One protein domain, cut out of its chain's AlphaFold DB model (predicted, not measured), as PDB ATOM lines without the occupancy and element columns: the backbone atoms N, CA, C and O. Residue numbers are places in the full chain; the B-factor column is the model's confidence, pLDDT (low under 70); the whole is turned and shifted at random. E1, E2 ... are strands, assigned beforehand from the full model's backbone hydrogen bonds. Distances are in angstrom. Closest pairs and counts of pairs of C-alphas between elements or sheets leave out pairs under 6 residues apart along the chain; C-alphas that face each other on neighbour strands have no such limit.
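AT A GLANCE: This is residues 3 to 69 of the 71 residues of an uncharacterized protein of Bordetella genomosp. 7 (UniProt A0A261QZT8). Picture one strongly twisted sheet of five strands, its order E1, E2, E5, E6, E7, with the long hairpin of E6 and E7 at one edge, the shorter hairpin of E1 and E2 at the other, and E5 joining the two. A second, tiny sheet, the hairpin of E3 and E4, lies away from it like one prong of a fork, while the other prong is a part of the large sheet itself, the end of E5, the start of E6 and the end of E7, with the loop between E5 and E6 at its tip. The printed part has 67 residues with seven named strands, E1 to E7 in that order along the chain, and no named helix; its class is all strand, and both sheets are antiparallel throughout. The whole is loose, with a radius of gyration of the C-alphas of 13.6 A, and spans 37 by 31 by 19 A.

HOW THE PARTS SIT: Begin at the large sheet with E6, residues 47 to 56, and E7, residues 59 to 68, a hairpin of antiparallel strands whose directions stand at 161 degrees. Look there for N 52 and O 63, 3.0 A apart, and for N 63 and O 52, 2.9 A apart, both within hydrogen-bond range. On E6's other side find E5, residues 34 to 40, which also forms a hairpin with E6, antiparallel at 159 degrees; N 35 and O 53 are 2.8 A apart, within hydrogen-bond range. These three strands make a meander, each strand the antiparallel neighbour of the one before. Next to E5 comes E2, residues 11 to 16, antiparallel to it, with N 16 and O 34 2.9 A apart and N 34 and O 16 also 2.9 A apart, within hydrogen-bond range. The pairing is staggered: E2 pairs with E5 over its residues 15 to 16, and over its residues 11 to 14 with E1, residues 3 to 6. E1 and E2 are a hairpin, antiparallel at 136 degrees, where N 6 and O 11 are 2.9 A apart, within hydrogen-bond range. E1 and E7 are the edge strands, and they are apart. Now look away from this sheet to E3, residues 20 to 22, and E4, residues 25 to 27, a hairpin of antiparallel strands at 140 degrees; N 25 and O 22 are 2.8 A apart, within hydrogen-bond range. Both E3 and E4 are apart from E7, for instance, and from E6.

IN THESE COORDINATES: Find C-alpha 47 at (28.794, -47.451, 27.642); from there E6 runs 27.4 A to C-alpha 56 at (29.141, -26.484, 45.326). After two residues E7, residues 59 to 68, runs 28.2 A and ends at C-alpha 68, at (27.086, -43.871, 25.923). E5, residues 34 to 40, measures 13.5 A, and E2, residues 11 to 16, measures 16.3 A. The short strands are E1, residues 3 to 6, which begins at C-alpha 3, at (44.090, -35.594, 40.519), E3, residues 20 to 22, and E4, residues 25 to 27; they measure 9.4 A, 6.9 A and 6.2 A.

THE WHOLE: The two C-alphas farthest apart are those of Lys 10 and Ala 23, at 40.1 A, while those of Ser 3 and Trp 69, the first and last printed, are 24.6 A apart. Residues 3 to 69 run without a cut, out of a full chain of 71 residues. No link is long: those from E4 to E5 and from E5 to E6, of six residues each, are short, and the other four are tight. The mean pLDDT of the printed part is 90.4; look in the link from E5 to E6 for residues 41 to 42, the two under 70.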
ATOM      1  N   SER A   3      44.162 -35.718  39.064       93.44
ATOM      2  CA  SER A   3      44.090 -35.594  40.519       93.44
ATOM      3  C   SER A   3      44.246 -34.150  40.956       93.44
ATOM      4  O   SER A   3      45.030 -33.405  40.367       93.44
ATOM      5  N   ILE A   4      43.526 -33.775  42.008       93.81
ATOM      6  CA  ILE A   4      43.699 -32.493  42.697       93.81
ATOM      7  C   ILE A   4      44.067 -32.757  44.152       93.81
ATOM      8  O   ILE A   4      43.586 -33.723  44.748       93.81
ATOM      9  N   PHE A   5      44.925 -31.914  44.723       94.19
ATOM     10  CA  PHE A   5      45.170 -31.939  46.160       94.19
ATOM     11  C   PHE A   5      44.040 -31.197  46.873       94.19
ATOM     12  O   PHE A   5      43.747 -30.046  46.551       94.19
ATOM     13  N   ARG A   6      43.400 -31.865  47.832       90.69
ATOM     14  CA  ARG A   6      42.347 -31.292  48.671       90.69
ATOM     15  C   ARG A   6      42.938 -30.959  50.031       90.69
ATOM     16  O   ARG A   6      43.251 -31.855  50.814       90.69
ATOM     17  N   GLU A   7      43.084 -29.666  50.297       91.12
ATOM     18  CA  GLU A   7      43.678 -29.151  51.535       91.12
ATOM     19  C   GLU A   7      42.885 -29.570  52.783       91.12
ATOM     20  O   GLU A   7      43.469 -29.953  53.795       91.12
ATOM     21  N   ASP A   8      41.556 -29.571  52.693       88.81
ATOM     22  CA  ASP A   8      40.635 -29.990  53.756       88.81
ATOM     23  C   ASP A   8      40.737 -31.489  54.083       88.81
ATOM     24  O   ASP A   8      40.496 -31.893  55.218       88.81
ATOM     25  N   MET A   9      41.123 -32.314  53.106       88.25
ATOM     26  CA  MET A   9      41.266 -33.766  53.266       88.25
ATOM     27  C   MET A   9      42.718 -34.214  53.455       88.25
ATOM     28  O   MET A   9      42.957 -35.391  53.724       88.25
ATOM     29  N   LYS A  10      43.684 -33.307  53.255       93.38
ATOM     30  CA  LYS A  10      45.131 -33.579  53.262       93.38
ATOM     31  C   LYS A  10      45.536 -34.749  52.356       93.38
ATOM     32  O   LYS A  10      46.476 -35.482  52.659       93.38
ATOM     33  N   ARG A  11      44.835 -34.935  51.232       93.25
ATOM     34  CA  ARG A  11      45.116 -36.000  50.257       93.25
ATOM     35  C   ARG A  11      44.819 -35.562  48.830       93.25
ATOM     36  O   ARG A  11      44.052 -34.631  48.594       93.25
ATOM     37  N   TYR A  12      45.394 -36.288  47.876       94.38
ATOM     38  CA  TYR A  12      44.954 -36.225  46.490       94.38
ATOM     39  C   TYR A  12      43.649 -37.005  46.311       94.38
ATOM     40  O   TYR A  12      43.483 -38.100  46.855       94.38
ATOM     41  N   VAL A  13      42.735 -36.437  45.534       93.06
ATOM     42  CA  VAL A  13      41.478 -37.071  45.118       93.06
ATOM     43  C   VAL A  13      41.485 -37.269  43.611       93.06
ATOM     44  O   VAL A  13      41.968 -36.414  42.865       93.06
ATOM     45  N   GLN A  14      40.967 -38.416  43.169       93.69
ATOM     46  CA  GLN A  14      40.781 -38.691  41.749       93.69
ATOM     47  C   GLN A  14      39.562 -37.936  41.233       93.69
ATOM     48  O   GLN A  14      38.490 -37.975  41.839       93.69
ATOM     49  N   CYS A  15      39.751 -37.280  40.095       94.06
ATOM     50  CA  CYS A  15      38.729 -36.530  39.399       94.06
ATOM     51  C   CYS A  15      38.458 -37.117  38.015       94.06
ATOM     52  O   CYS A  15      39.365 -37.555  37.287       94.06
ATOM     53  N   PHE A  16      37.193 -37.067  37.615       94.00
ATOM     54  CA  PHE A  16      36.740 -37.477  36.298       94.00
ATOM     55  C   PHE A  16      36.089 -36.321  35.556       94.00
ATOM     56  O   PHE A  16      35.225 -35.636  36.087       94.00
ATOM     57  N   LYS A  17      36.511 -36.144  34.304       92.50
ATOM     58  CA  LYS A  17      36.026 -35.130  33.371       92.50
ATOM     59  C   LYS A  17      35.834 -35.790  32.017       92.50
ATOM     60  O   LYS A  17      36.727 -36.508  31.557       92.50
ATOM     61  N   VAL A  18      34.704 -35.523  31.372       90.62
ATOM     62  CA  VAL A  18      34.442 -36.001  30.014       90.62
ATOM     63  C   VAL A  18      35.000 -34.985  29.027       90.62
ATOM     64  O   VAL A  18      34.561 -33.840  28.966       90.62
ATOM     65  N   MET A  19      35.983 -35.413  28.238       90.00
ATOM     66  CA  MET A  19      36.576 -34.586  27.193       90.00
ATOM     67  C   MET A  19      35.884 -34.872  25.867       90.00
ATOM     68  O   MET A  19      35.854 -36.015  25.417       90.00
ATOM     69  N   ARG A  20      35.358 -33.828  25.227       88.69
ATOM     70  CA  ARG A  20      34.758 -33.911  23.893       88.69
ATOM     71  C   ARG A  20      35.568 -33.077  22.911       88.69
ATOM     72  O   ARG A  20      36.089 -32.021  23.273       88.69
ATOM     73  N   ARG A  21      35.671 -33.557  21.676       89.94
ATOM     74  CA  ARG A  21      36.312 -32.844  20.572       89.94
ATOM     75  C   ARG A  21      35.366 -32.801  19.387       89.94
ATOM     76  O   ARG A  21      34.730 -33.807  19.097       89.94
ATOM     77  N   ASP A  22      35.321 -31.658  18.721       88.19
ATOM     78  CA  ASP A  22      34.570 -31.467  17.484       88.19
ATOM     79  C   ASP A  22      35.380 -30.580  16.536       88.19
ATOM     80  O   ASP A  22      35.863 -29.527  16.946       88.19
ATOM     81  N   ALA A  23      35.613 -31.049  15.308       88.75
ATOM     82  CA  ALA A  23      36.398 -30.358  14.276       88.75
ATOM     83  C   ALA A  23      37.735 -29.734  14.759       88.75
ATOM     84  O   ALA A  23      38.145 -28.668  14.307       88.75
ATOM     85  N   GLY A  24      38.429 -30.385  15.701       88.69
ATOM     86  CA  GLY A  24      39.687 -29.892  16.285       88.69
ATOM     87  C   GLY A  24      39.528 -28.942  17.483       88.69
ATOM     88  O   GLY A  24      40.506 -28.698  18.188       88.69
ATOM     89  N   ALA A  25      38.316 -28.474  17.782       91.19
ATOM     90  CA  ALA A  25      38.007 -27.722  18.993       91.19
ATOM     91  C   ALA A  25      37.782 -28.658  20.192       91.19
ATOM     92  O   ALA A  25      37.205 -29.741  20.069       91.19
ATOM     93  N   THR A  26      38.219 -28.229  21.380       92.56
ATOM     94  CA  THR A  26      37.867 -28.897  22.643       92.56
ATOM     95  C   THR A  26      36.561 -28.310  23.156       92.56
ATOM     96  O   THR A  26      36.484 -27.112  23.421       92.56
ATOM     97  N   LEU A  27      35.542 -29.153  23.300       91.81
ATOM     98  CA  LEU A  27      34.246 -28.738  23.821       91.81
ATOM     99  C   LEU A  27      34.227 -28.828  25.355       91.81
ATOM    100  O   LEU A  27      34.905 -29.688  25.929       91.81
ATOM    101  N   PRO A  28      33.406 -28.003  26.033       90.25
ATOM    102  CA  PRO A  28      33.174 -28.138  27.463       90.25
ATOM    103  C   PRO A  28      32.696 -29.545  27.834       90.25
ATOM    104  O   PRO A  28      31.947 -30.190  27.084       90.25
ATOM    105  N   SER A  29      33.103 -30.001  29.019       91.31
ATOM    106  CA  SER A  29      32.573 -31.238  29.590       91.31
ATOM    107  C   SER A  29      31.050 -31.112  29.736       91.31
ATOM    108  O   SER A  29      30.583 -30.089  30.237       91.31
ATOM    109  N   PRO A  30      30.264 -32.105  29.285       91.06
ATOM    110  CA  PRO A  30      28.811 -32.110  29.447       91.06
ATOM    111  C   PRO A  30      28.378 -32.380  30.893       91.06
ATOM    112  O   PRO A  30      27.207 -32.208  31.210       91.06
ATOM    113  N   ILE A  31      29.307 -32.818  31.746       92.38
ATOM    114  CA  ILE A  31      29.079 -33.100  33.161       92.38
ATOM    115  C   ILE A  31      30.087 -32.319  34.015       92.38
ATOM    116  O   ILE A  31      31.190 -32.032  33.528       92.38
ATOM    117  N   PRO A  32      29.757 -32.003  35.276       92.69
ATOM    118  CA  PRO A  32      30.728 -31.470  36.221       92.69
ATOM    119  C   PRO A  32      31.887 -32.440  36.456       92.69
ATOM    120  O   PRO A  32      31.752 -33.653  36.274       92.69
ATOM    121  N   ASP A  33      33.022 -31.909  36.902       93.25
ATOM    122  CA  ASP A  33      34.147 -32.752  37.291       93.25
ATOM    123  C   ASP A  33      33.766 -33.536  38.563       93.25
ATOM    124  O   ASP A  33      33.447 -32.950  39.599       93.25
ATOM    125  N   LEU A  34      33.774 -34.869  38.481       95.06
ATOM    126  CA  LEU A  34      33.407 -35.747  39.596       95.06
ATOM    127  C   LEU A  34      34.630 -36.022  40.464       95.06
ATOM    128  O   LEU A  34      35.609 -36.566  39.961       95.06
ATOM    129  N   MET A  35      34.565 -35.699  41.750       94.44
ATOM    130  CA  MET A  35      35.545 -36.070  42.773       94.44
ATOM    131  C   MET A  35      35.228 -37.431  43.395       94.44
ATOM    132  O   MET A  35      34.068 -37.854  43.408       94.44
ATOM    133  N   ASP A  36      36.277 -38.089  43.909       92.50
ATOM    134  CA  ASP A  36      36.260 -39.476  44.400       92.50
ATOM    135  C   ASP A  36      35.508 -40.391  43.422       92.50
ATOM    136  O   ASP A  36      34.550 -41.082  43.772       92.50
ATOM    137  N   VAL A  37      35.919 -40.322  42.152       93.00
ATOM    138  CA  VAL A  37      35.260 -41.071  41.086       93.00
ATOM    139  C   VAL A  37      35.457 -42.576  41.258       93.00
ATOM    140  O   VAL A  37      36.573 -43.061  41.447       93.00
ATOM    141  N   GLU A  38      34.375 -43.320  41.073       92.31
ATOM    142  CA  GLU A  38      34.393 -44.761  40.860       92.31
ATOM    143  C   GLU A  38      33.839 -45.050  39.465       92.31
ATOM    144  O   GLU A  38      32.746 -44.600  39.102       92.31
ATOM    145  N   LEU A  39      34.602 -45.805  38.673       89.44
ATOM    146  CA  LEU A  39      34.098 -46.376  37.432       89.44
ATOM    147  C   LEU A  39      33.371 -47.674  37.760       89.44
ATOM    148  O   LEU A  39      33.963 -48.601  38.310       89.44
ATOM    149  N   LEU A  40      32.095 -47.738  37.402       87.12
ATOM    150  CA  LEU A  40      31.307 -48.951  37.507       87.12
ATOM    151  C   LEU A  40      31.418 -49.690  36.178       87.12
ATOM    152  O   LEU A  40      30.945 -49.229  35.136       87.12
ATOM    153  N   THR A  41      32.107 -50.825  36.215       68.12
ATOM    154  CA  THR A  41      32.291 -51.678  35.049       68.12
ATOM    155  C   THR A  41      30.982 -52.384  34.734       68.12
ATOM    156  O   THR A  41      30.536 -53.264  35.467       68.12
ATOM    157  N   PHE A  42      30.389 -52.028  33.603       64.31
ATOM    158  CA  PHE A  42      29.437 -52.889  32.921       64.31
ATOM    159  C   PHE A  42      30.201 -53.705  31.880       64.31
ATOM    160  O   PHE A  42      31.173 -53.224  31.301       64.31
ATOM    161  N   SER A  43      29.779 -54.941  31.629       70.56
ATOM    162  CA  SER A  43      30.359 -55.823  30.608       70.56
ATOM    163  C   SER A  43      29.982 -55.381  29.183       70.56
ATOM    164  O   SER A  43      29.522 -56.190  28.379       70.56
ATOM    165  N   THR A  44      30.087 -54.085  28.889       73.31
ATOM    166  CA  THR A  44      29.667 -53.456  27.633       73.31
ATOM    167  C   THR A  44      30.805 -52.633  27.047       73.31
ATOM    168  O   THR A  44      31.512 -51.916  27.750       73.31
ATOM    169  N   ASP A  45      30.964 -52.735  25.733       79.62
ATOM    170  CA  ASP A  45      31.873 -51.930  24.919       79.62
ATOM    171  C   ASP A  45      31.182 -50.680  24.347       79.62
ATOM    172  O   ASP A  45      31.725 -50.048  23.436       79.62
ATOM    173  N   ARG A  46      29.974 -50.343  24.824       83.12
ATOM    174  CA  ARG A  46      29.147 -49.230  24.308       83.12
ATOM    175  C   ARG A  46      28.873 -48.117  25.308       83.12
ATOM    176  O   ARG A  46      28.418 -47.045  24.914       83.12
ATOM    177  N   ALA A  47      29.094 -48.392  26.586       87.31
ATOM    178  CA  ALA A  47      28.794 -47.451  27.642       87.31
ATOM    179  C   ALA A  47      29.733 -47.607  28.836       87.31
ATOM    180  O   ALA A  47      30.350 -48.650  29.053       87.31
ATOM    181  N   MET A  48      29.809 -46.558  29.639       90.25
ATOM    182  CA  MET A  48      30.514 -46.537  30.910       90.25
ATOM    183  C   MET A  48      29.631 -45.852  31.937       90.25
ATOM    184  O   MET A  48      28.985 -44.852  31.627       90.25
ATOM    185  N   MET A  49      29.640 -46.346  33.171       92.62
ATOM    186  CA  MET A  49      29.062 -45.606  34.280       92.62
ATOM    187  C   MET A  49      30.143 -45.101  35.215       92.62
ATOM    188  O   MET A  49      31.072 -45.822  35.575       92.62
ATOM    189  N   ALA A  50      30.005 -43.842  35.597       92.50
ATOM    190  CA  ALA A  50      30.855 -43.186  36.572       92.50
ATOM    191  C   ALA A  50      29.974 -42.627  37.685       92.50
ATOM    192  O   ALA A  50      28.915 -42.057  37.421       92.50
ATOM    193  N   ARG A  51      30.412 -42.771  38.931       95.12
ATOM    194  CA  ARG A  51      29.798 -42.101  40.081       95.12
ATOM    195  C   ARG A  51      30.849 -41.326  40.848       95.12
ATOM    196  O   ARG A  51      32.014 -41.701  40.855       95.12
ATOM    197  N   GLY A  52      30.425 -40.250  41.485       95.62
ATOM    198  CA  GLY A  52      31.267 -39.412  42.326       95.62
ATOM    199  C   GLY A  52      30.442 -38.259  42.871       95.62
ATOM    200  O   GLY A  52      29.211 -38.336  42.909       95.62
ATOM    201  N   PHE A  53      31.098 -37.178  43.269       95.69
ATOM    202  CA  PHE A  53      30.401 -35.964  43.683       95.69
ATOM    203  C   PHE A  53      31.016 -34.711  43.071       95.69
ATOM    204  O   PHE A  53      32.215 -34.662  42.812       95.69
ATOM    205  N   GLU A  54      30.202 -33.680  42.880       95.31
ATOM    206  CA  GLU A  54      30.705 -32.310  42.783       95.31
ATOM    207  C   GLU A  54      30.516 -31.596  44.124       95.31
ATOM    208  O   GLU A  54      29.683 -31.990  44.944       95.31
ATOM    209  N   GLU A  55      31.297 -30.549  44.373       93.38
ATOM    210  CA  GLU A  55      31.139 -29.724  45.567       93.38
ATOM    211  C   GLU A  55      30.793 -28.299  45.158       93.38
ATOM    212  O   GLU A  55      31.561 -27.627  44.470       93.38
ATOM    213  N   VAL A  56      29.633 -27.832  45.607       92.50
ATOM    214  CA  VAL A  56      29.141 -26.484  45.326       92.50
ATOM    215  C   VAL A  56      28.876 -25.806  46.658       92.50
ATOM    216  O   VAL A  56      28.065 -26.273  47.457       92.50
ATOM    217  N   ARG A  57      29.587 -24.700  46.913       92.88
ATOM    218  CA  ARG A  57      29.491 -23.924  48.166       92.88
ATOM    219  C   ARG A  57      29.687 -24.793  49.422       92.88
ATOM    220  O   ARG A  57      28.926 -24.693  50.377       92.88
ATOM    221  N   GLY A  58      30.680 -25.685  49.393       89.94
ATOM    222  CA  GLY A  58      31.000 -26.591  50.505       89.94
ATOM    223  C   GLY A  58      30.003 -27.738  50.715       89.94
ATOM    224  O   GLY A  58      30.169 -28.520  51.645       89.94
ATOM    225  N   THR A  59      28.978 -27.864  49.866       93.94
ATOM    226  CA  THR A  59      28.014 -28.973  49.906       93.94
ATOM    227  C   THR A  59      28.342 -29.982  48.816       93.94
ATOM    228  O   THR A  59      28.572 -29.597  47.670       93.94
ATOM    229  N   ARG A  60      28.351 -31.273  49.165       94.69
ATOM    230  CA  ARG A  60      28.612 -32.369  48.225       94.69
ATOM    231  C   ARG A  60      27.322 -32.838  47.566       94.69
ATOM    232  O   ARG A  60      26.368 -33.190  48.258       94.69
ATOM    233  N   TYR A  61      27.334 -32.905  46.243       96.19
ATOM    234  CA  TYR A  61      26.238 -33.407  45.422       96.19
ATOM    235  C   TYR A  61      26.694 -34.685  44.731       96.19
ATOM    236  O   TYR A  61      27.498 -34.657  43.799       96.19
ATOM    237  N   TYR A  62      26.214 -35.819  45.238       95.94
ATOM    238  CA  TYR A  62      26.543 -37.135  44.704       95.94
ATOM    239  C   TYR A  62      25.727 -37.417  43.450       95.94
ATOM    240  O   TYR A  62      24.510 -37.236  43.436       95.94
ATOM    241  N   GLN A  63      26.402 -37.889  42.412       95.31
ATOM    242  CA  GLN A  63      25.798 -38.112  41.110       95.31
ATOM    243  C   GLN A  63      26.399 -39.333  40.418       95.31
ATOM    244  O   GLN A  63      27.579 -39.656  40.580       95.31
ATOM    245  N   GLY A  64      25.552 -40.014  39.652       94.50
ATOM    246  CA  GLY A  64      25.918 -41.116  38.776       94.50
ATOM    247  C   GLY A  64      25.587 -40.751  37.337       94.50
ATOM    248  O   GLY A  64      24.499 -40.253  37.059       94.50
ATOM    249  N   TRP A  65      26.521 -41.011  36.435       93.75
ATOM    250  CA  TRP A  65      26.405 -40.718  35.016       93.75
ATOM    251  C   TRP A  65      26.585 -41.997  34.221       93.75
ATOM    252  O   TRP A  65      27.600 -42.677  34.360       93.75
ATOM    253  N   TYR A  66      25.607 -42.299  33.376       92.19
ATOM    254  CA  TYR A  66      25.701 -43.335  32.359       92.19
ATOM    255  C   TYR A  66      26.046 -42.659  31.030       92.19
ATOM    256  O   TYR A  66      25.316 -41.791  30.555       92.19
ATOM    257  N   ILE A  67      27.215 -42.990  30.493       90.00
ATOM    258  CA  ILE A  67      27.821 -42.337  29.335       90.00
ATOM    259  C   ILE A  67      27.850 -43.352  28.204       90.00
ATOM    260  O   ILE A  67      28.579 -44.339  28.280       90.00
ATOM    261  N   GLU A  68      27.090 -43.084  27.153       89.06
ATOM    262  CA  GLU A  68      27.086 -43.871  25.923       89.06
ATOM    263  C   GLU A  68      27.877 -43.150  24.835       89.06
ATOM    264  O   GLU A  68      27.918 -41.916  24.785       89.06
ATOM    265  N   TRP A  69      28.493 -43.914  23.936       82.12
ATOM    266  CA  TRP A  69      29.082 -43.375  22.715       82.12
ATOM    267  C   TRP A  69      28.290 -43.837  21.499       82.12
ATOM    268  O   TRP A  69      28.035 -45.025  21.304       82.12
TER     269      TRP A  69